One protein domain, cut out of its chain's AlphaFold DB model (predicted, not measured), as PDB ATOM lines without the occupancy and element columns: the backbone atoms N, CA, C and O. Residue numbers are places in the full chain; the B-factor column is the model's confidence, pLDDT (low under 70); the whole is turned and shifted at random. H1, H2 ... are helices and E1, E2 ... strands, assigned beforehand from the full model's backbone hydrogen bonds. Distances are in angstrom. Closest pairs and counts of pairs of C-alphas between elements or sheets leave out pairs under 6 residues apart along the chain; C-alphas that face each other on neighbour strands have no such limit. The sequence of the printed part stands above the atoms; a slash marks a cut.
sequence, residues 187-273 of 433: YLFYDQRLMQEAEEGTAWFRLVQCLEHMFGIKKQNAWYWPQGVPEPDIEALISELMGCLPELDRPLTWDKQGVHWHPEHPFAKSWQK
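This is residues 187 to 273 of the 433 residues of an uncharacterized protein of Pseudomonadales bacterium (UniProt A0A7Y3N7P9). A small sheet of three short strands has two helices, H2 and H3, packed on one face, and these two meet in a steep corner near their first residues. H1 stands across the first residues of H2, away from the sheet, and the short H4 lies near the last residues of H2. The printed part has 87 residues with four named helices and three named strands, in the order H1, H2, E1, H3, E2, E3, H4; the sheet runs E1, E3, E2, all antiparallel, and the class is mostly helix. It is compact, with a radius of gyration of the C-alphas of 12.7 A, and rounded, spanning 32 by 32 by 24 A.

In the sheet, E1 is residues 222 to 224, 6.3 A from first to last C-alpha; E3 is residues 258 to 261, 10.0 A; E2 is residues 252 to 254, 6.9 A. H2, residues 203 to 215, measures 18.2 A and begins with C-alpha 203 at (2.286, -30.708, -0.317). H3, residues 232 to 243, measures 15.9 A. H1, residues 187 to 197, measures 15.1 A from C-alpha 187 at (-7.472, -15.994, -7.332). H4, residues 268 to 273, measures 8.7 A and ends with C-alpha 273 at (9.956, -12.473, -0.801).

E1 and E3 are antiparallel at 170 degrees, with N 223 and O 259 2.8 A apart, within hydrogen-bond range. E2 and E3 form an antiparallel hairpin at 162 degrees, with N 260 and O 253 within range at 2.8 A. E1, H3 and E2 form a split strand-helix-strand unit, two strands running the same way with E3 between them, and its crossover is right-handed. The domain has two layers, the sheet and the helices H2 and H3 on one face of it. H2 has a height over the sheet of 9.9 A and runs slantwise to the strands, at 43 degrees to E1 on the local plane. H2 touches H3 with residues 203 to 207 alone, the closest C-alphas being those of Ala 203 and Ile 234, 5.2 A apart; they run the same way at a steep tilt of 69 degrees, only just short of about perpendicular. With residues 203 to 205 alone H2 touches H1, about perpendicular at 87 degrees; the closest C-alphas are those of Phe 205 and Glu 197, 5.9 A apart. H2 and H4 are close but not clearly touching, with the C-alphas of Phe 215 and Gln 272 closest at 7.1 A. H1 is apart from H4. In H1, H2, H3 and H4 every O i to N i+4 pair is within hydrogen-bond range.

The C-alphas farthest apart, those of Tyr 187 and Gln 227, are 34.9 A apart. The printed part has no cut and no long link. The mean pLDDT of the printed part is 74.9; residues 187 to 192, 194 to 201, 216 to 219 and 244 to 248 are under 70.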
ATOM      1  N   TYR A 187      -6.663 -15.967  -8.545       57.19
ATOM      2  CA  TYR A 187      -7.472 -15.994  -7.332       57.19
ATOM      3  C   TYR A 187      -7.799 -17.441  -6.905       57.19
ATOM      4  O   TYR A 187      -7.664 -17.794  -5.738       57.19
ATOM      5  N   LEU A 188      -8.090 -18.321  -7.875       61.06
ATOM      6  CA  LEU A 188      -8.306 -19.753  -7.642       61.06
ATOM      7  C   LEU A 188      -7.053 -20.479  -7.127       61.06
ATOM      8  O   LEU A 188      -7.168 -21.322  -6.244       61.06
ATOM      9  N   PHE A 189      -5.870 -20.149  -7.650       66.50
ATOM     10  CA  PHE A 189      -4.602 -20.724  -7.195       66.50
ATOM     11  C   PHE A 189      -4.287 -20.293  -5.758       66.50
ATOM     12  O   PHE A 189      -3.875 -21.100  -4.925       66.50
ATOM     13  N   TYR A 190      -4.521 -19.024  -5.435       68.62
ATOM     14  CA  TYR A 190      -4.341 -18.522  -4.083       68.62
ATOM     15  C   TYR A 190      -5.370 -19.095  -3.096       68.62
ATOM     16  O   TYR A 190      -4.990 -19.430  -1.976       68.62
ATOM     17  N   ASP A 191      -6.633 -19.264  -3.501       67.69
ATOM     18  CA  ASP A 191      -7.658 -19.949  -2.703       67.69
ATOM     19  C   ASP A 191      -7.263 -21.409  -2.442       67.69
ATOM     20  O   ASP A 191      -7.321 -21.877  -1.305       67.69
ATOM     21  N   GLN A 192      -6.793 -22.123  -3.470       67.50
ATOM     22  CA  GLN A 192      -6.281 -23.487  -3.324       67.50
ATOM     23  C   GLN A 192      -5.086 -23.543  -2.372       67.50
ATOM     24  O   GLN A 192      -5.052 -24.397  -1.486       67.50
ATOM     25  N   ARG A 193      -4.136 -22.609  -2.495       71.00
ATOM     26  CA  ARG A 193      -3.015 -22.479  -1.561       71.00
ATOM     27  C   ARG A 193      -3.497 -22.216  -0.138       71.00
ATOM     28  O   ARG A 193      -3.022 -22.879   0.776       71.00
ATOM     29  N   LEU A 194      -4.422 -21.279   0.062       69.25
ATOM     30  CA  LEU A 194      -4.948 -20.939   1.383       69.25
ATOM     31  C   LEU A 194      -5.587 -22.164   2.055       69.25
ATOM     32  O   LEU A 194      -5.373 -22.400   3.243       69.25
ATOM     33  N   MET A 195      -6.319 -22.968   1.279       67.00
ATOM     34  CA  MET A 195      -6.910 -24.224   1.743       67.00
ATOM     35  C   MET A 195      -5.845 -25.287   2.051       67.00
ATOM     36  O   MET A 195      -5.953 -25.973   3.062       67.00
ATOM     37  N   GLN A 196      -4.788 -25.402   1.240       66.56
ATOM     38  CA  GLN A 196      -3.699 -26.359   1.479       66.56
ATOM     39  C   GLN A 196      -2.771 -25.952   2.638       66.56
ATOM     40  O   GLN A 196      -2.308 -26.813   3.381       66.56
ATOM     41  N   GLU A 197      -2.500 -24.663   2.852       64.62
ATOM     42  CA  GLU A 197      -1.774 -24.186   4.043       64.62
ATOM     43  C   GLU A 197      -2.577 -24.417   5.323       64.62
ATOM     44  O   GLU A 197      -2.017 -24.660   6.394       64.62
ATOM     45  N   ALA A 198      -3.905 -24.402   5.225       59.69
ATOM     46  CA  ALA A 198      -4.795 -24.713   6.325       59.69
ATOM     47  C   ALA A 198      -4.780 -26.199   6.731       59.69
ATOM     48  O   ALA A 198      -5.618 -26.592   7.536       59.69
ATOM     49  N   GLU A 199      -3.790 -27.014   6.353       65.00
ATOM     50  CA  GLU A 199      -3.619 -28.398   6.820       65.00
ATOM     51  C   GLU A 199      -2.124 -28.756   6.989       65.00
ATOM     52  O   GLU A 199      -1.311 -28.570   6.085       65.00
ATOM     53  N   GLU A 200      -1.730 -29.244   8.174       64.00
ATOM     54  CA  GLU A 200      -0.361 -29.738   8.392       64.00
ATOM     55  C   GLU A 200      -0.107 -30.985   7.536       64.00
ATOM     56  O   GLU A 200      -0.958 -31.865   7.430       64.00
ATOM     57  N   GLY A 201       1.087 -31.083   6.946       65.00
ATOM     58  CA  GLY A 201       1.451 -32.240   6.126       65.00
ATOM     59  C   GLY A 201       0.870 -32.226   4.709       65.00
ATOM     60  O   GLY A 201       0.920 -33.253   4.031       65.00
ATOM     61  N   THR A 202       0.373 -31.090   4.217       73.56
ATOM     62  CA  THR A 202       0.075 -30.914   2.789       73.56
ATOM     63  C   THR A 202       1.344 -30.759   1.954       73.56
ATOM     64  O   THR A 202       2.428 -30.459   2.465       73.56
ATOM     65  N   ALA A 203       1.208 -30.954   0.639       75.62
ATOM     66  CA  ALA A 203       2.286 -30.708  -0.317       75.62
ATOM     67  C   ALA A 203       2.792 -29.262  -0.240       75.62
ATOM     68  O   ALA A 203       3.999 -29.035  -0.288       75.62
ATOM     69  N   TRP A 204       1.885 -28.303  -0.028       75.50
ATOM     70  CA  TRP A 204       2.238 -26.900   0.143       75.50
ATOM     71  C   TRP A 204       3.082 -26.654   1.395       75.50
ATOM     72  O   TRP A 204       4.150 -26.047   1.312       75.50
ATOM     73  N   PHE A 205       2.646 -27.172   2.550       73.12
ATOM     74  CA  PHE A 205       3.395 -27.048   3.802       73.12
ATOM     75  C   PHE A 205       4.820 -27.607   3.666       73.12
ATOM     76  O   PHE A 205       5.786 -26.954   4.062       73.12
ATOM     77  N   ARG A 206       4.965 -28.785   3.040       77.50
ATOM     78  CA  ARG A 206       6.282 -29.377   2.757       77.50
ATOM     79  C   ARG A 206       7.102 -28.517   1.793       77.50
ATOM     80  O   ARG A 206       8.271 -28.269   2.065       77.50
ATOM     81  N   LEU A 207       6.501 -28.018   0.713       77.19
ATOM     82  CA  LEU A 207       7.181 -27.170  -0.270       77.19
ATOM     83  C   LEU A 207       7.719 -25.874   0.356       77.19
ATOM     84  O   LEU A 207       8.869 -25.517   0.107       77.19
ATOM     85  N   VAL A 208       6.933 -25.189   1.195       75.56
ATOM     86  CA  VAL A 208       7.393 -23.981   1.903       75.56
ATOM     87  C   VAL A 208       8.571 -24.306   2.817       75.56
ATOM     88  O   VAL A 208       9.578 -23.608   2.752       75.56
ATOM     89  N   GLN A 209       8.517 -25.401   3.584       74.38
ATOM     90  CA  GLN A 209       9.654 -25.835   4.406       74.38
ATOM     91  C   GLN A 209      10.914 -26.104   3.570       74.38
ATOM     92  O   GLN A 209      12.012 -25.697   3.963       74.38
ATOM     93  N   CYS A 210      10.766 -26.748   2.406       77.25
ATOM     94  CA  CYS A 210      11.869 -26.971   1.473       77.25
ATOM     95  C   CYS A 210      12.483 -25.643   1.011       77.25
ATOM     96  O   CYS A 210      13.697 -25.445   1.098       77.25
ATOM     97  N   LEU A 211      11.642 -24.711   0.559       77.38
ATOM     98  CA  LEU A 211      12.060 -23.418   0.020       77.38
ATOM     99  C   LEU A 211      12.684 -22.522   1.101       77.38
ATOM    100  O   LEU A 211      13.749 -21.953   0.882       77.38
ATOM    101  N   GLU A 212      12.105 -22.455   2.302       74.69
ATOM    102  CA  GLU A 212      12.691 -21.737   3.441       74.69
ATOM    103  C   GLU A 212      14.069 -22.289   3.829       74.69
ATOM    104  O   GLU A 212      14.975 -21.517   4.156       74.69
ATOM    105  N   HIS A 213      14.269 -23.609   3.747       74.38
ATOM    106  CA  HIS A 213      15.575 -24.221   3.984       74.38
ATOM    107  C   HIS A 213      16.612 -23.799   2.935       74.38
ATOM    108  O   HIS A 213      17.749 -23.473   3.288       74.38
ATOM    109  N   MET A 214      16.212 -23.765   1.660       77.06
ATOM    110  CA  MET A 214      17.059 -23.318   0.547       77.06
ATOM    111  C   MET A 214      17.429 -21.832   0.687       77.06
ATOM    112  O   MET A 214      18.585 -21.446   0.501       77.06
ATOM    113  N   PHE A 215      16.465 -21.002   1.092       74.25
ATOM    114  CA  PHE A 215      16.616 -19.554   1.264       74.25
ATOM    115  C   PHE A 215      17.329 -19.139   2.565       74.25
ATOM    116  O   PHE A 215      17.822 -18.012   2.664       74.25
ATOM    117  N   GLY A 216      17.352 -20.020   3.569       66.56
ATOM    118  CA  GLY A 216      17.818 -19.754   4.930       66.56
ATOM    119  C   GLY A 216      19.342 -19.752   5.125       66.56
ATOM    120  O   GLY A 216      20.138 -19.710   4.190       66.56
ATOM    121  N   ILE A 217      19.775 -19.809   6.392       50.16
ATOM    122  CA  ILE A 217      21.164 -19.561   6.848       50.16
ATOM    123  C   ILE A 217      22.207 -20.489   6.192       50.16
ATOM    124  O   ILE A 217      23.371 -20.113   6.069       50.16
ATOM    125  N   LYS A 218      21.806 -21.683   5.738       53.66
ATOM    126  CA  LYS A 218      22.705 -22.640   5.077       53.66
ATOM    127  C   LYS A 218      22.869 -22.413   3.569       53.66
ATOM    128  O   LYS A 218      23.723 -23.082   3.000       53.66
ATOM    129  N   LYS A 219      22.090 -21.499   2.958       62.91
ATOM    130  CA  LYS A 219      22.069 -21.159   1.518       62.91
ATOM    131  C   LYS A 219      22.400 -22.357   0.631       62.91
ATOM    132  O   LYS A 219      23.487 -22.441   0.059       62.91
ATOM    133  N   GLN A 220      21.474 -23.305   0.561       74.12
ATOM    134  CA  GLN A 220      21.599 -24.423  -0.364       74.12
ATOM    135  C   GLN A 220      20.805 -24.105  -1.625       74.12
ATOM    136  O   GLN A 220      19.635 -23.743  -1.556       74.12
ATOM    137  N   ASN A 221      21.443 -24.262  -2.784       81.31
ATOM    138  CA  ASN A 221      20.792 -24.052  -4.079       81.31
ATOM    139  C   ASN A 221      19.952 -25.262  -4.513       81.31
ATOM    140  O   ASN A 221      19.404 -25.253  -5.607       81.31
ATOM    141  N   ALA A 222      19.860 -26.313  -3.697       83.56
ATOM    142  CA  ALA A 222      19.098 -27.509  -4.014       83.56
ATOM    143  C   ALA A 222      18.495 -28.131  -2.753       83.56
ATOM    144  O   ALA A 222      19.124 -28.144  -1.694       83.56
ATOM    145  N   TRP A 223      17.295 -28.679  -2.903       82.38
ATOM    146  CA  TRP A 223      16.665 -29.603  -1.974       82.38
ATOM    147  C   TRP A 223      16.536 -30.956  -2.664       82.38
ATOM    148  O   TRP A 223      15.886 -31.056  -3.703       82.38
ATOM    149  N   TYR A 224      17.123 -31.999  -2.087       84.69
ATOM    150  CA  TYR A 224      17.078 -33.343  -2.660       84.69
ATOM    151  C   TYR A 224      15.875 -34.125  -2.153       84.69
ATOM    152  O   TYR A 224      15.534 -34.060  -0.970       84.69
ATOM    153  N   TRP A 225      15.262 -34.910  -3.038       81.38
ATOM    154  CA  TRP A 225      14.146 -35.762  -2.653       81.38
ATOM    155  C   TRP A 225      14.560 -36.772  -1.574       81.38
ATOM    156  O   TRP A 225      15.634 -37.383  -1.688       81.38
ATOM    157  N   PRO A 226      13.720 -37.017  -0.552       77.06
ATOM    158  CA  PRO A 226      13.956 -38.096   0.395       77.06
ATOM    159  C   PRO A 226      14.160 -39.417  -0.355       77.06
ATOM    160  O   PRO A 226      13.340 -39.816  -1.176       77.06
ATOM    161  N   GLN A 227      15.287 -40.089  -0.103       77.31
ATOM    162  CA  GLN A 227      15.648 -41.360  -0.755       77.31
ATOM    163  C   GLN A 227      15.771 -41.294  -2.294       77.31
ATOM    164  O   GLN A 227      15.818 -42.334  -2.947       77.31
ATOM    165  N   GLY A 228      15.856 -40.094  -2.882       72.75
ATOM    166  CA  GLY A 228      15.937 -39.911  -4.334       72.75
ATOM    167  C   GLY A 228      14.636 -40.217  -5.081       72.75
ATOM    168  O   GLY A 228      14.680 -40.480  -6.281       72.75
ATOM    169  N   VAL A 229      13.491 -40.216  -4.388       72.81
ATOM    170  CA  VAL A 229      12.175 -40.476  -4.984       72.81
ATOM    171  C   VAL A 229      11.373 -39.173  -5.032       72.81
ATOM    172  O   VAL A 229      11.054 -38.652  -3.965       72.81
ATOM    173  N   PRO A 230      11.031 -38.650  -6.227       77.62
ATOM    174  CA  PRO A 230      10.174 -37.475  -6.348       77.62
ATOM    175  C   PRO A 230       8.864 -37.649  -5.583       77.62
ATOM    176  O   PRO A 230       8.234 -38.705  -5.663       77.62
ATOM    177  N   GLU A 231       8.448 -36.611  -4.859       80.75
ATOM    178  CA  GLU A 231       7.126 -36.557  -4.235       80.75
ATOM    179  C   GLU A 231       6.114 -36.028  -5.267       80.75
ATOM    180  O   GLU A 231       6.161 -34.832  -5.575       80.75
ATOM    181  N   PRO A 232       5.196 -36.863  -5.802       81.06
ATOM    182  CA  PRO A 232       4.340 -36.476  -6.929       81.06
ATOM    183  C   PRO A 232       3.482 -35.241  -6.648       81.06
ATOM    184  O   PRO A 232       3.288 -34.407  -7.528       81.06
ATOM    185  N   ASP A 233       3.016 -35.089  -5.406       80.38
ATOM    186  CA  ASP A 233       2.183 -33.954  -5.009       80.38
ATOM    187  C   ASP A 233       2.980 -32.638  -4.978       80.38
ATOM    188  O   ASP A 233       2.458 -31.587  -5.344       80.38
ATOM    189  N   ILE A 234       4.260 -32.681  -4.577       78.25
ATOM    190  CA  ILE A 234       5.144 -31.506  -4.603       78.25
ATOM    191  C   ILE A 234       5.510 -31.164  -6.051       78.25
ATOM    192  O   ILE A 234       5.518 -29.994  -6.423       78.25
ATOM    193  N   GLU A 235       5.782 -32.172  -6.883       81.50
ATOM    194  CA  GLU A 235       6.086 -31.978  -8.304       81.50
ATOM    195  C   GLU A 235       4.909 -31.348  -9.061       81.50
ATOM    196  O   GLU A 235       5.099 -30.383  -9.807       81.50
ATOM    197  N   ALA A 236       3.689 -31.844  -8.834       81.88
ATOM    198  CA  ALA A 236       2.472 -31.274  -9.404       81.88
ATOM    199  C   ALA A 236       2.288 -29.810  -8.979       81.88
ATOM    200  O   ALA A 236       2.025 -28.952  -9.820       81.88
ATOM    201  N   LEU A 237       2.513 -29.511  -7.698       77.25
ATOM    202  CA  LEU A 237       2.360 -28.167  -7.152       77.25
ATOM    203  C   LEU A 237       3.402 -27.177  -7.693       77.25
ATOM    204  O   LEU A 237       3.061 -26.051  -8.052       77.25
ATOM    205  N   ILE A 238       4.670 -27.589  -7.789       78.38
ATOM    206  CA  ILE A 238       5.718 -26.774  -8.418       78.38
ATOM    207  C   ILE A 238       5.382 -26.548  -9.893       78.38
ATOM    208  O   ILE A 238       5.540 -25.431 -10.380       78.38
ATOM    209  N   SER A 239       4.891 -27.575 -10.591       79.75
ATOM    210  CA  SER A 239       4.497 -27.472 -11.999       79.75
ATOM    211  C   SER A 239       3.364 -26.471 -12.204       79.75
ATOM    212  O   SER A 239       3.423 -25.672 -13.135       79.75
ATOM    213  N   GLU A 240       2.361 -26.467 -11.327       77.06
ATOM    214  CA  GLU A 240       1.256 -25.507 -11.354       77.06
ATOM    215  C   GLU A 240       1.739 -24.075 -11.069       77.06
ATOM    216  O   GLU A 240       1.484 -23.146 -11.843       77.06
ATOM    217  N   LEU A 241       2.529 -23.905 -10.008       73.62
ATOM    218  CA  LEU A 241       3.078 -22.619  -9.588       73.62
ATOM    219  C   LEU A 241       4.042 -22.023 -10.632       73.62
ATOM    220  O   LEU A 241       4.011 -20.823 -10.898       73.62
ATOM    221  N   MET A 242       4.875 -22.850 -11.263       76.19
ATOM    222  CA  MET A 242       5.782 -22.438 -12.341       76.19
ATOM    223  C   MET A 242       5.057 -22.282 -13.679       76.19
ATOM    224  O   MET A 242       5.437 -21.431 -14.482       76.19
ATOM    225  N   GLY A 243       3.996 -23.056 -13.917       71.94
ATOM    226  CA  GLY A 243       3.114 -22.929 -15.080       71.94
ATOM    227  C   GLY A 243       2.419 -21.570 -15.160       71.94
ATOM    228  O   GLY A 243       2.120 -21.101 -16.254       71.94
ATOM    229  N   CYS A 244       2.265 -20.886 -14.025       65.06
ATOM    230  CA  CYS A 244       1.801 -19.503 -13.965       65.06
ATOM    231  C   CYS A 244       2.814 -18.465 -14.488       65.06
ATOM    232  O   CYS A 244       2.453 -17.294 -14.614       65.06
ATOM    233  N   LEU A 245       4.057 -18.866 -14.786       65.69
ATOM    234  CA  LEU A 245       5.119 -17.988 -15.275       65.69
ATOM    235  C   LEU A 245       5.588 -18.322 -16.692       65.69
ATOM    236  O   LEU A 245       5.659 -19.505 -17.058       65.69
ATOM    237  N   PRO A 246       6.078 -17.309 -17.432       67.19
ATOM    238  CA  PRO A 246       6.950 -17.533 -18.577       67.19
ATOM    239  C   PRO A 246       8.176 -18.371 -18.184       67.19
ATOM    240  O   PRO A 246       8.762 -18.162 -17.125       67.19
ATOM    241  N   GLU A 247       8.594 -19.306 -19.043       68.56
ATOM    242  CA  GLU A 247       9.724 -20.210 -18.760       68.56
ATOM    243  C   GLU A 247      11.028 -19.475 -18.428       68.56
ATOM    244  O   GLU A 247      11.771 -19.904 -17.549       68.56
ATOM    245  N   LEU A 248      11.273 -18.345 -19.096       66.25
ATOM    246  CA  LEU A 248      12.455 -17.500 -18.903       66.25
ATOM    247  C   LEU A 248      12.469 -16.755 -17.560       66.25
ATOM    248  O   LEU A 248      13.504 -16.206 -17.197       66.25
ATOM    249  N   ASP A 249      11.349 -16.752 -16.833       70.69
ATOM    250  CA  ASP A 249      11.173 -16.014 -15.583       70.69
ATOM    251  C   ASP A 249      11.137 -16.937 -14.349       70.69
ATOM    252  O   ASP A 249      10.797 -16.490 -13.250       70.69
ATOM    253  N   ARG A 250      11.491 -18.224 -14.504       78.50
ATOM    254  CA  ARG A 250      11.431 -19.252 -13.449       78.50
ATOM    255  C   ARG A 250      12.772 -19.382 -12.705       78.50
ATOM    256  O   ARG A 250      13.701 -19.988 -13.232       78.50
ATOM    257  N   PRO A 251      12.895 -18.902 -11.451       80.00
ATOM    258  CA  PRO A 251      14.112 -19.090 -10.649       80.00
ATOM    259  C   PRO A 251      14.193 -20.470  -9.973       80.00
ATOM    260  O   PRO A 251      15.157 -20.746  -9.259       80.00
ATOM    261  N   LEU A 252      13.179 -21.318 -10.167       82.44
ATOM    262  CA  LEU A 252      13.107 -22.681  -9.655       82.44
ATOM    263  C   LEU A 252      13.044 -23.665 -10.823       82.44
ATOM    264  O   LEU A 252      12.277 -23.480 -11.766       82.44
ATOM    265  N   THR A 253      13.820 -24.738 -10.730       85.19
ATOM    266  CA  THR A 253      13.734 -25.901 -11.623       85.19
ATOM    267  C   THR A 253      13.630 -27.164 -10.787       85.19
ATOM    268  O   THR A 253      14.097 -27.185  -9.653       85.19
ATOM    269  N   TRP A 254      13.061 -28.235 -11.322       86.94
ATOM    270  CA  TRP A 254      12.956 -29.506 -10.611       86.94
ATOM    271  C   TRP A 254      13.247 -30.669 -11.553       86.94
ATOM    272  O   TRP A 254      13.009 -30.588 -12.758       86.94
ATOM    273  N   ASP A 255      13.815 -31.734 -11.002       85.69
ATOM    274  CA  ASP A 255      14.148 -32.953 -11.727       85.69
ATOM    275  C   ASP A 255      14.051 -34.185 -10.814       85.69
ATOM    276  O   ASP A 255      13.561 -34.126  -9.686       85.69
ATOM    277  N   LYS A 256      14.544 -35.332 -11.292       82.50
ATOM    278  CA  LYS A 256      14.556 -36.589 -10.527       82.50
ATOM    279  C   LYS A 256      15.430 -36.548  -9.268       82.50
ATOM    280  O   LYS A 256      15.338 -37.466  -8.463       82.50
ATOM    281  N   GLN A 257      16.307 -35.556  -9.118       84.25
ATOM    282  CA  GLN A 257      17.199 -35.426  -7.966       84.25
ATOM    283  C   GLN A 257      16.602 -34.516  -6.899       84.25
ATOM    284  O   GLN A 257      16.794 -34.771  -5.708       84.25
ATOM    285  N   GLY A 258      15.878 -33.475  -7.307       85.12
ATOM    286  CA  GLY A 258      15.333 -32.519  -6.362       85.12
ATOM    287  C   GLY A 258      14.746 -31.263  -6.984       85.12
ATOM    288  O   GLY A 258      14.506 -31.174  -8.188       85.12
ATOM    289  N   VAL A 259      14.554 -30.273  -6.119       86.19
ATOM    290  CA  VAL A 259      14.193 -28.898  -6.464       86.19
ATOM    291  C   VAL A 259      15.452 -28.044  -6.396       86.19
ATOM    292  O   VAL A 259      16.196 -28.110  -5.420       86.19
ATOM    293  N   HIS A 260      15.688 -27.223  -7.410       87.00
ATOM    294  CA  HIS A 260      16.890 -26.410  -7.571       87.00
ATOM    295  C   HIS A 260      16.522 -24.930  -7.656       87.00
ATOM    296  O   HIS A 260      15.603 -24.544  -8.377       87.00
ATOM    297  N   TRP A 261      17.261 -24.107  -6.920       86.31
ATOM    298  CA  TRP A 261      17.127 -22.659  -6.833       86.31
ATOM    299  C   TRP A 261      18.275 -21.961  -7.548       86.31
ATOM    300  O   TRP A 261      19.446 -22.266  -7.312       86.31
ATOM    301  N   HIS A 262      17.931 -20.961  -8.356       86.50
ATOM    302  CA  HIS A 262      18.880 -20.161  -9.124       86.50
ATOM    303  C   HIS A 262      18.990 -18.750  -8.522       86.50
ATOM    304  O   HIS A 262      18.290 -17.840  -8.970       86.50
ATOM    305  N   PRO A 263      19.853 -18.518  -7.510       82.62
ATOM    306  CA  PRO A 263      19.932 -17.231  -6.806       82.62
ATOM    307  C   PRO A 263      20.419 -16.070  -7.685       82.62
ATOM    308  O   PRO A 263      20.127 -14.915  -7.381       82.62
ATOM    309  N   GLU A 264      21.143 -16.374  -8.763       84.00
ATOM    310  CA  GLU A 264      21.635 -15.397  -9.744       84.00
ATOM    311  C   GLU A 264      20.537 -14.920 -10.708       84.00
ATOM    312  O   GLU A 264      20.743 -13.992 -11.489       84.00
ATOM    313  N   HIS A 265      19.361 -15.551 -10.678       82.81
ATOM    314  CA  HIS A 265      18.254 -15.181 -11.541       82.81
ATOM    315  C   HIS A 265      17.726 -13.774 -11.188       82.81
ATOM    316  O   HIS A 265      17.536 -13.479 -10.003       82.81
ATOM    317  N   PRO A 266      17.403 -12.909 -12.174       78.81
ATOM    318  CA  PRO A 266      16.978 -11.527 -11.916       78.81
ATOM    319  C   PRO A 266      15.786 -11.398 -10.959       78.81
ATOM    320  O   PRO A 266      15.711 -10.445 -10.187       78.81
ATOM    321  N   PHE A 267      14.883 -12.381 -10.976       75.56
ATOM    322  CA  PHE A 267      13.669 -12.405 -10.153       75.56
ATOM    323  C   PHE A 267      13.794 -13.229  -8.860       75.56
ATOM    324  O   PHE A 267      12.811 -13.382  -8.138       75.56
ATOM    325  N   ALA A 268      14.977 -13.764  -8.539       78.38
ATOM    326  CA  ALA A 268      15.186 -14.632  -7.376       78.38
ATOM    327  C   ALA A 268      14.776 -13.955  -6.052       78.38
ATOM    328  O   ALA A 268      14.058 -14.522  -5.234       78.38
ATOM    329  N   LYS A 269      15.168 -12.695  -5.835       77.88
ATOM    330  CA  LYS A 269      14.819 -11.977  -4.595       77.88
ATOM    331  C   LYS A 269      13.316 -11.722  -4.464       77.88
ATOM    332  O   LYS A 269      12.771 -11.871  -3.372       77.88
ATOM    333  N   SER A 270      12.658 -11.370  -5.563       73.94
ATOM    334  CA  SER A 270      11.209 -11.150  -5.635       73.94
ATOM    335  C   SER A 270      10.453 -12.436  -5.304       73.94
ATOM    336  O   SER A 270       9.566 -12.439  -4.456       73.94
ATOM    337  N   TRP A 271      10.888 -13.553  -5.893       75.50
ATOM    338  CA  TRP A 271      10.378 -14.899  -5.630       75.50
ATOM    339  C   TRP A 271      10.524 -15.334  -4.181       75.50
ATOM    340  O   TRP A 271       9.551 -15.763  -3.562       75.50
ATOM    341  N   GLN A 272      11.714 -15.157  -3.617       76.31
ATOM    342  CA  GLN A 272      11.967 -15.447  -2.213       76.31
ATOM    343  C   GLN A 272      11.028 -14.645  -1.296       76.31
ATOM    344  O   GLN A 272      10.456 -15.191  -0.350       76.31
ATOM    345  N   LYS A 273      10.836 -13.351  -1.583       73.88
ATOM    346  CA  LYS A 273       9.956 -12.473  -0.801       73.88
ATOM    347  C   LYS A 273       8.481 -12.868  -0.937       73.88
ATOM    348  O   LYS A 273       7.749 -12.891   0.048       73.88
TER     349      LYS A 273